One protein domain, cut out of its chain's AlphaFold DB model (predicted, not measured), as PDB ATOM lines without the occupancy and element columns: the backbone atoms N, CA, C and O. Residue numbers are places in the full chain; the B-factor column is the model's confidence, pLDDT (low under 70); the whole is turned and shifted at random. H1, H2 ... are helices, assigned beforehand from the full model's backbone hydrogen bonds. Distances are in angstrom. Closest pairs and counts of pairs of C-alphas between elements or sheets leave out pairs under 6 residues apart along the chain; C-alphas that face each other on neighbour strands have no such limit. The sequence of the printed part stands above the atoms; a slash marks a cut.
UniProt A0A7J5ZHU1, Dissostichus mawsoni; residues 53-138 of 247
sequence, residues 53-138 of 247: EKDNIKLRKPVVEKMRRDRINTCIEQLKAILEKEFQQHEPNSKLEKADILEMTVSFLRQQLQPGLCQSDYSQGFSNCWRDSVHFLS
ATOM      1  N   GLU A  53     -49.179 -19.385  32.742       54.84
ATOM      2  CA  GLU A  53     -49.338 -18.525  31.562       54.84
ATOM      3  C   GLU A  53     -48.226 -17.461  31.446       54.84
ATOM      4  O   GLU A  53     -47.786 -17.104  30.351       54.84
ATOM      5  N   LYS A  54     -47.656 -17.066  32.593       52.28
ATOM      6  CA  LYS A  54     -46.488 -16.184  32.692       52.28
ATOM      7  C   LYS A  54     -45.210 -16.794  32.100       52.28
ATOM      8  O   LYS A  54     -44.384 -16.056  31.569       52.28
ATOM      9  N   ASP A  55     -45.042 -18.111  32.152       54.00
ATOM     10  CA  ASP A  55     -43.873 -18.807  31.604       54.00
ATOM     11  C   ASP A  55     -44.069 -19.169  30.127       54.00
ATOM     12  O   ASP A  55     -43.118 -19.140  29.351       54.00
ATOM     13  N   ASN A  56     -45.314 -19.361  29.686       53.56
ATOM     14  CA  ASN A  56     -45.626 -19.525  28.267       53.56
ATOM     15  C   ASN A  56     -45.320 -18.250  27.453       53.56
ATOM     16  O   ASN A  56     -44.732 -18.331  26.377       53.56
ATOM     17  N   ILE A  57     -45.612 -17.060  27.994       56.78
ATOM     18  CA  ILE A  57     -45.249 -15.774  27.367       56.78
ATOM     19  C   ILE A  57     -43.723 -15.571  27.344       56.78
ATOM     20  O   ILE A  57     -43.180 -15.086  26.349       56.78
ATOM     21  N   LYS A  58     -43.014 -15.971  28.410       56.44
ATOM     22  CA  LYS A  58     -41.541 -15.909  28.475       56.44
ATOM     23  C   LYS A  58     -40.853 -16.868  27.506       56.44
ATOM     24  O   LYS A  58     -39.737 -16.574  27.103       56.44
ATOM     25  N   LEU A  59     -41.500 -17.973  27.128       56.00
ATOM     26  CA  LEU A  59     -40.977 -18.955  26.169       56.00
ATOM     27  C   LEU A  59     -41.427 -18.684  24.723       56.00
ATOM     28  O   LEU A  59     -40.685 -18.967  23.789       56.00
ATOM     29  N   ARG A  60     -42.594 -18.067  24.504       60.22
ATOM     30  CA  ARG A  60     -43.057 -17.674  23.159       60.22
ATOM     31  C   ARG A  60     -42.266 -16.502  22.578       60.22
ATOM     32  O   ARG A  60     -41.933 -16.520  21.398       60.22
ATOM     33  N   LYS A  61     -41.912 -15.513  23.404       61.19
ATOM     34  CA  LYS A  61     -41.082 -14.365  22.993       61.19
ATOM     35  C   LYS A  61     -39.722 -14.764  22.380       61.19
ATOM     36  O   LYS A  61     -39.426 -14.269  21.296       61.19
ATOM     37  N   PRO A  62     -38.911 -15.660  22.983       75.31
ATOM     38  CA  PRO A  62     -37.636 -16.072  22.397       75.31
ATOM     39  C   PRO A  62     -37.803 -16.912  21.125       75.31
ATOM     40  O   PRO A  62     -36.962 -16.816  20.239       75.31
ATOM     41  N   VAL A  63     -38.888 -17.685  20.987       76.56
ATOM     42  CA  VAL A  63     -39.157 -18.453  19.758       76.56
ATOM     43  C   VAL A  63     -39.509 -17.525  18.593       76.56
ATOM     44  O   VAL A  63     -38.935 -17.658  17.517       76.56
ATOM     45  N   VAL A  64     -40.393 -16.546  18.808       78.56
ATOM     46  CA  VAL A  64     -40.762 -15.567  17.769       78.56
ATOM     47  C   VAL A  64     -39.558 -14.717  17.361       78.56
ATOM     48  O   VAL A  64     -39.323 -14.508  16.172       78.56
ATOM     49  N   GLU A  65     -38.748 -14.273  18.324       83.69
ATOM     50  CA  GLU A  65     -37.533 -13.514  18.021       83.69
ATOM     51  C   GLU A  65     -36.490 -14.364  17.283       83.69
ATOM     52  O   GLU A  65     -35.822 -13.859  16.381       83.69
ATOM     53  N   LYS A  66     -36.378 -15.660  17.605       86.38
ATOM     54  CA  LYS A  66     -35.547 -16.592  16.835       86.38
ATOM     55  C   LYS A  66     -36.030 -16.683  15.387       86.38
ATOM     56  O   LYS A  66     -35.236 -16.447  14.487       86.38
ATOM     57  N   MET A  67     -37.328 -16.897  15.159       83.25
ATOM     58  CA  MET A  67     -37.893 -16.936  13.802       83.25
ATOM     59  C   MET A  67     -37.660 -15.628  13.037       83.25
ATOM     60  O   MET A  67     -37.359 -15.654  11.846       83.25
ATOM     61  N   ARG A  68     -37.756 -14.472  13.706       91.50
ATOM     62  CA  ARG A  68     -37.450 -13.171  13.091       91.50
ATOM     63  C   ARG A  68     -35.982 -13.080  12.669       91.50
ATOM     64  O   ARG A  68     -35.696 -12.631  11.562       91.50
ATOM     65  N   ARG A  69     -35.055 -13.506  13.536       93.88
ATOM     66  CA  ARG A  69     -33.612 -13.535  13.237       93.88
ATOM     67  C   ARG A  69     -33.293 -14.483  12.092       93.88
ATOM     68  O   ARG A  69     -32.517 -14.106  11.220       93.88
ATOM     69  N   ASP A  70     -33.917 -15.655  12.074       92.12
ATOM     70  CA  ASP A  70     -33.744 -16.643  11.012       92.12
ATOM     71  C   ASP A  70     -34.220 -16.070   9.669       92.12
ATOM     72  O   ASP A  70     -33.452 -16.066   8.712       92.12
ATOM     73  N   ARG A  71     -35.407 -15.442   9.627       91.56
ATOM     74  CA  ARG A  71     -35.914 -14.744   8.430       91.56
ATOM     75  C   ARG A  71     -34.945 -13.676   7.921       91.56
ATOM     76  O   ARG A  71     -34.654 -13.632   6.731       91.56
ATOM     77  N   ILE A  72     -34.415 -12.836   8.813       90.69
ATOM     78  CA  ILE A  72     -33.444 -11.795   8.438       90.69
ATOM     79  C   ILE A  72     -32.167 -12.412   7.869       90.69
ATOM     80  O   ILE A  72     -31.664 -11.940   6.853       90.69
ATOM     81  N   ASN A  73     -31.646 -13.465   8.499       93.88
ATOM     82  CA  ASN A  73     -30.443 -14.134   8.016       93.88
ATOM     83  C   ASN A  73     -30.667 -14.755   6.632       93.88
ATOM     84  O   ASN A  73     -29.829 -14.557   5.758       93.88
ATOM     85  N   THR A  74     -31.816 -15.396   6.400       92.00
ATOM     86  CA  THR A  74     -32.184 -15.920   5.077       92.00
ATOM     87  C   THR A  74     -32.238 -14.813   4.026       92.00
ATOM     88  O   THR A  74     -31.689 -14.979   2.942       92.00
ATOM     89  N   CYS A  75     -32.838 -13.658   4.331       91.06
ATOM     90  CA  CYS A  75     -32.860 -12.536   3.391       91.06
ATOM     91  C   CYS A  75     -31.452 -11.993   3.090       91.06
ATOM     92  O   CYS A  75     -31.164 -11.656   1.947       91.06
ATOM     93  N   ILE A  76     -30.554 -11.937   4.080       91.06
ATOM     94  CA  ILE A  76     -29.158 -11.513   3.868       91.06
ATOM     95  C   ILE A  76     -28.413 -12.509   2.964       91.06
ATOM     96  O   ILE A  76     -27.660 -12.100   2.082       91.06
ATOM     97  N   GLU A  77     -28.639 -13.810   3.139       90.50
ATOM     98  CA  GLU A  77     -28.066 -14.844   2.269       90.50
ATOM     99  C   GLU A  77     -28.619 -14.765   0.838       90.50
ATOM    100  O   GLU A  77     -27.858 -14.886  -0.121       90.50
ATOM    101  N   GLN A  78     -29.915 -14.484   0.678       90.31
ATOM    102  CA  GLN A  78     -30.527 -14.244  -0.633       90.31
ATOM    103  C   GLN A  78     -29.920 -13.021  -1.331       90.31
ATOM    104  O   GLN A  78     -29.600 -13.096  -2.516       90.31
ATOM    105  N   LEU A  79     -29.714 -11.915  -0.607       91.56
ATOM    106  CA  LEU A  79     -29.046 -10.727  -1.149       91.56
ATOM    107  C   LEU A  79     -27.625 -11.047  -1.616       91.56
ATOM    108  O   LEU A  79     -27.228 -10.631  -2.702       91.56
ATOM    109  N   LYS A  80     -26.886 -11.845  -0.836       88.50
ATOM    110  CA  LYS A  80     -25.550 -12.307  -1.219       88.50
ATOM    111  C   LYS A  80     -25.558 -13.083  -2.539       88.50
ATOM    112  O   LYS A  80     -24.678 -12.860  -3.361       88.50
ATOM    113  N   ALA A  81     -26.538 -13.964  -2.738       88.75
ATOM    114  CA  ALA A  81     -26.668 -14.745  -3.966       88.75
ATOM    115  C   ALA A  81     -27.036 -13.878  -5.185       88.75
ATOM    116  O   ALA A  81     -26.494 -14.074  -6.267       88.75
ATOM    117  N   ILE A  82     -27.933 -12.898  -5.018       90.19
ATOM    118  CA  ILE A  82     -28.339 -11.992  -6.109       90.19
ATOM    119  C   ILE A  82     -27.153 -11.155  -6.602       90.19
ATOM    120  O   ILE A  82     -27.008 -10.955  -7.804       90.19
ATOM    121  N   LEU A  83     -26.310 -10.701  -5.677       87.44
ATOM    122  CA  LEU A  83     -25.171  -9.818  -5.938       87.44
ATOM    123  C   LEU A  83     -23.848 -10.579  -6.114       87.44
ATOM    124  O   LEU A  83     -22.770  -9.993  -6.041       87.44
ATOM    125  N   GLU A  84     -23.892 -11.903  -6.293       85.31
ATOM    126  CA  GLU A  84     -22.693 -12.749  -6.313       85.31
ATOM    127  C   GLU A  84     -21.692 -12.327  -7.401       85.31
ATOM    128  O   GLU A  84     -20.480 -12.374  -7.185       85.31
ATOM    129  N   LYS A  85     -22.188 -11.842  -8.545       82.44
ATOM    130  CA  LYS A  85     -21.348 -11.345  -9.644       82.44
ATOM    131  C   LYS A  85     -20.660 -10.031  -9.284       82.44
ATOM    132  O   LYS A  85     -19.471  -9.871  -9.548       82.44
ATOM    133  N   GLU A  86     -21.389  -9.117  -8.660       82.81
ATOM    134  CA  GLU A  86     -20.893  -7.829  -8.184       82.81
ATOM    135  C   GLU A  86     -19.840  -8.029  -7.081       82.81
ATOM    136  O   GLU A  86     -18.797  -7.371  -7.090       82.81
ATOM    137  N   PHE A  87     -20.043  -9.006  -6.189       82.00
ATOM    138  CA  PHE A  87     -19.052  -9.378  -5.177       82.00
ATOM    139  C   PHE A  87     -17.788  -9.994  -5.775       82.00
ATOM    140  O   PHE A  87     -16.693  -9.639  -5.350       82.00
ATOM    141  N   GLN A  88     -17.900 -10.878  -6.771       80.12
ATOM    142  CA  GLN A  88     -16.729 -11.468  -7.434       80.12
ATOM    143  C   GLN A  88     -15.862 -10.420  -8.143       80.12
ATOM    144  O   GLN A  88     -14.645 -10.584  -8.221       80.12
ATOM    145  N   GLN A  89     -16.469  -9.347  -8.655       78.56
ATOM    146  CA  GLN A  89     -15.743  -8.244  -9.288       78.56
ATOM    147  C   GLN A  89     -15.009  -7.360  -8.276       78.56
ATOM    148  O   GLN A  89     -13.895  -6.919  -8.557       78.56
ATOM    149  N   HIS A  90     -15.616  -7.102  -7.116       72.44
ATOM    150  CA  HIS A  90     -15.016  -6.272  -6.075       72.44
ATOM    151  C   HIS A  90     -14.007  -7.033  -5.204       72.44
ATOM    152  O   HIS A  90     -12.932  -6.504  -4.928       72.44
ATOM    153  N   GLU A  91     -14.320  -8.263  -4.781       71.56
ATOM    154  CA  GLU A  91     -13.474  -9.036  -3.867       71.56
ATOM    155  C   GLU A  91     -13.642 -10.566  -4.050       71.56
ATOM    156  O   GLU A  91     -14.377 -11.229  -3.317       71.56
ATOM    157  N   PRO A  92     -12.937 -11.184  -5.017       64.69
ATOM    158  CA  PRO A  92     -13.187 -12.571  -5.431       64.69
ATOM    159  C   PRO A  92     -12.821 -13.658  -4.404       64.69
ATOM    160  O   PRO A  92     -13.132 -14.822  -4.639       64.69
ATOM    161  N   ASN A  93     -12.143 -13.331  -3.296       57.62
ATOM    162  CA  ASN A  93     -11.594 -14.333  -2.366       57.62
ATOM    163  C   ASN A  93     -11.760 -13.997  -0.875       57.62
ATOM    164  O   ASN A  93     -11.127 -14.641  -0.035       57.62
ATOM    165  N   SER A  94     -12.589 -13.018  -0.517       69.38
ATOM    166  CA  SER A  94     -12.788 -12.660   0.885       69.38
ATOM    167  C   SER A  94     -14.107 -13.158   1.454       69.38
ATOM    168  O   SER A  94     -15.110 -13.390   0.774       69.38
ATOM    169  N   LYS A  95     -14.091 -13.365   2.768       76.25
ATOM    170  CA  LYS A  95     -15.276 -13.726   3.528       76.25
ATOM    171  C   LYS A  95     -16.106 -12.459   3.735       76.25
ATOM    172  O   LYS A  95     -15.853 -11.736   4.685       76.25
ATOM    173  N   LEU A  96     -17.092 -12.238   2.866       77.94
ATOM    174  CA  LEU A  96     -18.012 -11.099   2.967       77.94
ATOM    175  C   LEU A  96     -18.667 -11.033   4.353       77.94
ATOM    176  O   LEU A  96     -19.353 -11.981   4.768       77.94
ATOM    177  N   GLU A  97     -18.466  -9.920   5.053       87.19
ATOM    178  CA  GLU A  97     -19.143  -9.642   6.309       87.19
ATOM    179  C   GLU A  97     -20.582  -9.175   6.048       87.19
ATOM    180  O   GLU A  97     -20.953  -8.746   4.955       87.19
ATOM    181  N   LYS A  98     -21.448  -9.251   7.066       86.38
ATOM    182  CA  LYS A  98     -22.842  -8.794   6.919       86.38
ATOM    183  C   LYS A  98     -22.938  -7.301   6.596       86.38
ATOM    184  O   LYS A  98     -23.901  -6.902   5.949       86.38
ATOM    185  N   ALA A  99     -21.978  -6.500   7.058       89.44
ATOM    186  CA  ALA A  99     -21.906  -5.078   6.742       89.44
ATOM    187  C   ALA A  99     -21.624  -4.871   5.247       89.44
ATOM    188  O   ALA A  99     -22.412  -4.197   4.588       89.44
ATOM    189  N   ASP A 100     -20.612  -5.554   4.706       88.00
ATOM    190  CA  ASP A 100     -20.235  -5.476   3.287       88.00
ATOM    191  C   ASP A 100     -21.387  -5.886   2.369       88.00
ATOM    192  O   ASP A 100     -21.649  -5.239   1.355       88.00
ATOM    193  N   ILE A 101     -22.126  -6.941   2.745       89.19
ATOM    194  CA  ILE A 101     -23.284  -7.397   1.967       89.19
ATOM    195  C   ILE A 101     -24.329  -6.281   1.855       89.19
ATOM    196  O   ILE A 101     -24.858  -6.020   0.772       89.19
ATOM    197  N   LEU A 102     -24.632  -5.612   2.969       93.50
ATOM    198  CA  LEU A 102     -25.622  -4.539   3.009       93.50
ATOM    199  C   LEU A 102     -25.128  -3.280   2.292       93.50
ATOM    200  O   LEU A 102     -25.896  -2.667   1.554       93.50
ATOM    201  N   GLU A 103     -23.860  -2.916   2.459       90.31
ATOM    202  CA  GLU A 103     -23.263  -1.756   1.799       90.31
ATOM    203  C   GLU A 103     -23.238  -1.924   0.277       90.31
ATOM    204  O   GLU A 103     -23.697  -1.039  -0.455       90.31
ATOM    205  N   MET A 104     -22.803  -3.090  -0.205       89.75
ATOM    206  CA  MET A 104     -22.823  -3.416  -1.630       89.75
ATOM    207  C   MET A 104     -24.248  -3.394  -2.182       89.75
ATOM    208  O   MET A 104     -24.484  -2.820  -3.243       89.75
ATOM    209  N   THR A 105     -25.219  -3.940  -1.439       91.69
ATOM    210  CA  THR A 105     -26.637  -3.897  -1.831       91.69
ATOM    211  C   THR A 105     -27.124  -2.460  -1.991       91.69
ATOM    212  O   THR A 105     -27.774  -2.132  -2.982       91.69
ATOM    213  N   VAL A 106     -26.799  -1.575  -1.046       90.81
ATOM    214  CA  VAL A 106     -27.173  -0.158  -1.132       90.81
ATOM    215  C   VAL A 106     -26.503   0.504  -2.333       90.81
ATOM    216  O   VAL A 106     -27.172   1.218  -3.076       90.81
ATOM    217  N   SER A 107     -25.211   0.256  -2.562       87.44
ATOM    218  CA  SER A 107     -24.492   0.785  -3.726       87.44
ATOM    219  C   SER A 107     -25.126   0.322  -5.043       87.44
ATOM    220  O   SER A 107     -25.427   1.148  -5.906       87.44
ATOM    221  N   PHE A 108     -25.418  -0.974  -5.159       86.44
ATOM    222  CA  PHE A 108     -26.075  -1.576  -6.316       86.44
ATOM    223  C   PHE A 108     -27.455  -0.964  -6.574       86.44
ATOM    224  O   PHE A 108     -27.738  -0.507  -7.681       86.44
ATOM    225  N   LEU A 109     -28.298  -0.867  -5.540       86.69
ATOM    226  CA  LEU A 109     -29.623  -0.261  -5.662       86.69
ATOM    227  C   LEU A 109     -29.531   1.213  -6.037       86.69
ATOM    228  O   LEU A 109     -30.300   1.672  -6.871       86.69
ATOM    229  N   ARG A 110     -28.580   1.964  -5.474       84.94
ATOM    230  CA  ARG A 110     -28.378   3.366  -5.854       84.94
ATOM    231  C   ARG A 110     -28.008   3.486  -7.322       84.94
ATOM    232  O   ARG A 110     -28.566   4.348  -7.984       84.94
ATOM    233  N   GLN A 111     -27.125   2.630  -7.832       81.94
ATOM    234  CA  GLN A 111     -26.761   2.610  -9.250       81.94
ATOM    235  C   GLN A 111     -27.962   2.245 -10.131       81.94
ATOM    236  O   GLN A 111     -28.237   2.947 -11.100       81.94
ATOM    237  N   GLN A 112     -28.722   1.211  -9.769       78.12
ATOM    238  CA  GLN A 112     -29.867   0.749 -10.553       78.12
ATOM    239  C   GLN A 112     -31.045   1.736 -10.531       78.12
ATOM    240  O   GLN A 112     -31.693   1.954 -11.551       78.12
ATOM    241  N   LEU A 113     -31.316   2.358  -9.381       74.44
ATOM    242  CA  LEU A 113     -32.383   3.345  -9.213       74.44
ATOM    243  C   LEU A 113     -31.948   4.762  -9.607       74.44
ATOM    244  O   LEU A 113     -32.759   5.684  -9.482       74.44
ATOM    245  N   GLN A 114     -30.717   4.969 -10.100       71.81
ATOM    246  CA  GLN A 114     -30.354   6.284 -10.614       71.81
ATOM    247  C   GLN A 114     -31.329   6.662 -11.742       71.81
ATOM    248  O   GLN A 114     -31.459   5.906 -12.713       71.81
ATOM    249  N   PRO A 115     -31.961   7.852 -11.683       58.31
ATOM    250  CA  PRO A 115     -32.985   8.278 -12.636       58.31
ATOM    251  C   PRO A 115     -32.550   8.312 -14.105       58.31
ATOM    252  O   PRO A 115     -33.393   8.567 -14.955       58.31
ATOM    253  N   GLY A 116     -31.268   8.105 -14.419       57.69
ATOM    254  CA  GLY A 116     -30.732   8.120 -15.780       57.69
ATOM    255  C   GLY A 116     -30.673   6.755 -16.472       57.69
ATOM    256  O   GLY A 116     -30.834   6.710 -17.687       57.69
ATOM    257  N   LEU A 117     -30.481   5.647 -15.743       55.06
ATOM    258  CA  LEU A 117     -30.229   4.341 -16.375       55.06
ATOM    259  C   LEU A 117     -31.534   3.634 -16.764       55.06
ATOM    260  O   LEU A 117     -31.729   3.317 -17.933       55.06
ATOM    261  N   CYS A 118     -32.497   3.506 -15.845       52.66
ATOM    262  CA  CYS A 118     -33.801   2.915 -16.179       52.66
ATOM    263  C   CYS A 118     -34.704   3.829 -17.030       52.66
ATOM    264  O   CYS A 118     -35.555   3.325 -17.763       52.66
ATOM    265  N   GLN A 119     -34.543   5.159 -16.968       55.59
ATOM    266  CA  GLN A 119     -35.298   6.060 -17.851       55.59
ATOM    267  C   GLN A 119     -34.795   6.019 -19.292       55.59
ATOM    268  O   GLN A 119     -35.608   6.168 -20.202       55.59
ATOM    269  N   SER A 120     -33.492   5.820 -19.516       59.81
ATOM    270  CA  SER A 120     -32.924   5.772 -20.869       59.81
ATOM    271  C   SER A 120     -33.520   4.612 -21.666       59.81
ATOM    272  O   SER A 120     -34.105   4.837 -22.723       59.81
ATOM    273  N   ASP A 121     -33.494   3.399 -21.111       66.94
ATOM    274  CA  ASP A 121     -33.992   2.208 -21.810       66.94
ATOM    275  C   ASP A 121     -35.518   2.240 -21.994       66.94
ATOM    276  O   ASP A 121     -36.033   1.900 -23.062       66.94
ATOM    277  N   TYR A 122     -36.257   2.715 -20.983       78.19
ATOM    278  CA  TYR A 122     -37.712   2.865 -21.073       78.19
ATOM    279  C   TYR A 122     -38.127   3.938 -22.086       78.19
ATOM    280  O   TYR A 122     -38.992   3.690 -22.926       78.19
ATOM    281  N   SER A 123     -37.517   5.126 -22.033       77.75
ATOM    282  CA  SER A 123     -37.834   6.225 -22.956       77.75
ATOM    283  C   SER A 123     -37.469   5.869 -24.395       77.75
ATOM    284  O   SER A 123     -38.238   6.166 -25.312       77.75
ATOM    285  N   GLN A 124     -36.359   5.155 -24.594       80.62
ATOM    286  CA  GLN A 124     -35.965   4.633 -25.894       80.62
ATOM    287  C   GLN A 124     -36.969   3.593 -26.401       80.62
ATOM    288  O   GLN A 124     -37.471   3.739 -27.518       80.62
ATOM    289  N   GLY A 125     -37.332   2.600 -25.583       86.25
ATOM    290  CA  GLY A 125     -38.332   1.584 -25.930       86.25
ATOM    291  C   GLY A 125     -39.705   2.181 -26.250       86.25
ATOM    292  O   GLY A 125     -40.313   1.837 -27.265       86.25
ATOM    293  N   PHE A 126     -40.158   3.146 -25.444       84.12
ATOM    294  CA  PHE A 126     -41.386   3.901 -25.685       84.12
ATOM    295  C   PHE A 126     -41.315   4.683 -27.001       84.12
ATOM    296  O   PHE A 126     -42.240   4.607 -27.807       84.12
ATOM    297  N   SER A 127     -40.208   5.386 -27.261       85.62
ATOM    298  CA  SER A 127     -40.032   6.164 -28.494       85.62
ATOM    299  C   SER A 127     -40.005   5.293 -29.755       85.62
ATOM    300  O   SER A 127     -40.539   5.699 -30.790       85.62
ATOM    301  N   ASN A 128     -39.438   4.085 -29.665       86.50
ATOM    302  CA  ASN A 128     -39.406   3.118 -30.759       86.50
ATOM    303  C   ASN A 128     -40.807   2.557 -31.027       86.50
ATOM    304  O   ASN A 128     -41.304   2.677 -32.142       86.50
ATOM    305  N   CYS A 129     -41.489   2.061 -29.987       89.06
ATOM    306  CA  CYS A 129     -42.869   1.573 -30.086       89.06
ATOM    307  C   CYS A 129     -43.818   2.651 -30.635       89.06
ATOM    308  O   CYS A 129     -44.677   2.380 -31.481       89.06
ATOM    309  N   TRP A 130     -43.628   3.898 -30.198       84.00
ATOM    310  CA  TRP A 130     -44.364   5.051 -30.696       84.00
ATOM    311  C   TRP A 130     -44.163   5.267 -32.197       84.00
ATOM    312  O   TRP A 130     -45.128   5.419 -32.948       84.00
ATOM    313  N   ARG A 131     -42.900   5.293 -32.635       85.38
ATOM    314  CA  ARG A 131     -42.529   5.492 -34.038       85.38
ATOM    315  C   ARG A 131     -43.110   4.393 -34.919       85.38
ATOM    316  O   ARG A 131     -43.684   4.714 -35.957       85.38
ATOM    317  N   ASP A 132     -43.025   3.143 -34.476       85.69
ATOM    318  CA  ASP A 132     -43.561   1.987 -35.196       85.69
ATOM    319  C   ASP A 132     -45.086   2.067 -35.324       85.69
ATOM    320  O   ASP A 132     -45.631   1.856 -36.408       85.69
ATOM    321  N   SER A 133     -45.775   2.466 -34.251       86.44
ATOM    322  CA  SER A 133     -47.231   2.653 -34.246       86.44
ATOM    323  C   SER A 133     -47.671   3.743 -35.231       86.44
ATOM    324  O   SER A 133     -48.603   3.543 -36.008       86.44
ATOM    325  N   VAL A 134     -46.978   4.888 -35.249       84.38
ATOM    326  CA  VAL A 134     -47.260   5.983 -36.199       84.38
ATOM    327  C   VAL A 134     -46.945   5.569 -37.637       84.38
ATOM    328  O   VAL A 134     -47.717   5.884 -38.545       84.38
ATOM    329  N   HIS A 135     -45.843   4.850 -37.859       83.69
ATOM    330  CA  HIS A 135     -45.449   4.365 -39.180       83.69
ATOM    331  C   HIS A 135     -46.464   3.361 -39.737       83.69
ATOM    332  O   HIS A 135     -46.886   3.493 -40.883       83.69
ATOM    333  N   PHE A 136     -46.915   2.408 -38.917       85.62
ATOM    334  CA  PHE A 136     -47.946   1.441 -39.293       85.62
ATOM    335  C   PHE A 136     -49.249   2.142 -39.691       85.62
ATOM    336  O   PHE A 136     -49.768   1.910 -40.780       85.62
ATOM    337  N   LEU A 137     -49.733   3.075 -38.867       80.94
ATOM    338  CA  LEU A 137     -50.963   3.818 -39.154       80.94
ATOM    339  C   LEU A 137     -50.847   4.684 -40.420       80.94
ATOM    340  O   LEU A 137     -51.789   4.746 -41.210       80.94
ATOM    341  N   SER A 138     -49.681   5.289 -40.657       76.38
ATOM    342  CA  SER A 138     -49.413   6.092 -41.862       76.38
ATOM    343  C   SER A 138     -49.261   5.236 -43.125       76.38
ATOM    344  O   SER A 138     -49.620   5.670 -44.212       76.38
TER     345      SER A 138
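Overview. This is residues 53 to 138 of the 247 residues of a protein of Dissostichus mawsoni (UniProt A0A7J5ZHU1). Two long helical arms open as a wide V: H1 makes one, and H3 followed by H4 makes the other. At the corner the last part of H1 crosses H3, beside short H2 and its loop; residues 53 to 72 and 109 to 138 stick out free. The printed part has 86 residues with four named helices, H1 to H4 in order, and no named strand: all helix, extended, radius of gyration of the C-alphas 22.8 A, spans 78 by 41 by 18 A.

Along the chain. H1, residues 53 to 82, runs 43.6 A from C-alpha 53 at (-49.338, -18.525, 31.562). H2 is residues 84 to 90, 10.0 A; H3 is residues 98 to 112, 21.1 A. H4, residues 117 to 138, runs 31.9 A to C-alpha 138 at (-49.413, 6.092, -41.862).

Arrangement. H1 touches H3 with residues 76 to 80 alone, C-alphas of Lys 80 and Ile 101 closest at 6.3 A, at a steep tilt of 54 degrees. H2 is close to H3 but not clearly touching, C-alphas of Phe 87 and Met 104 closest at 7.9 A. H1 and H4 are apart. Every O i to N i+4 pair is within hydrogen-bond range in H2 and H3, 24 of 26 in H1 and 17 of 18 in H4.

Size, cuts and confidence. The C-alphas farthest apart, of Lys 54 and Ser 138, are 77.9 A apart. The printed part has no cut and no long link. Model pLDDT is under 70 at residues 53 to 61, 92 to 94 and 115 to 121.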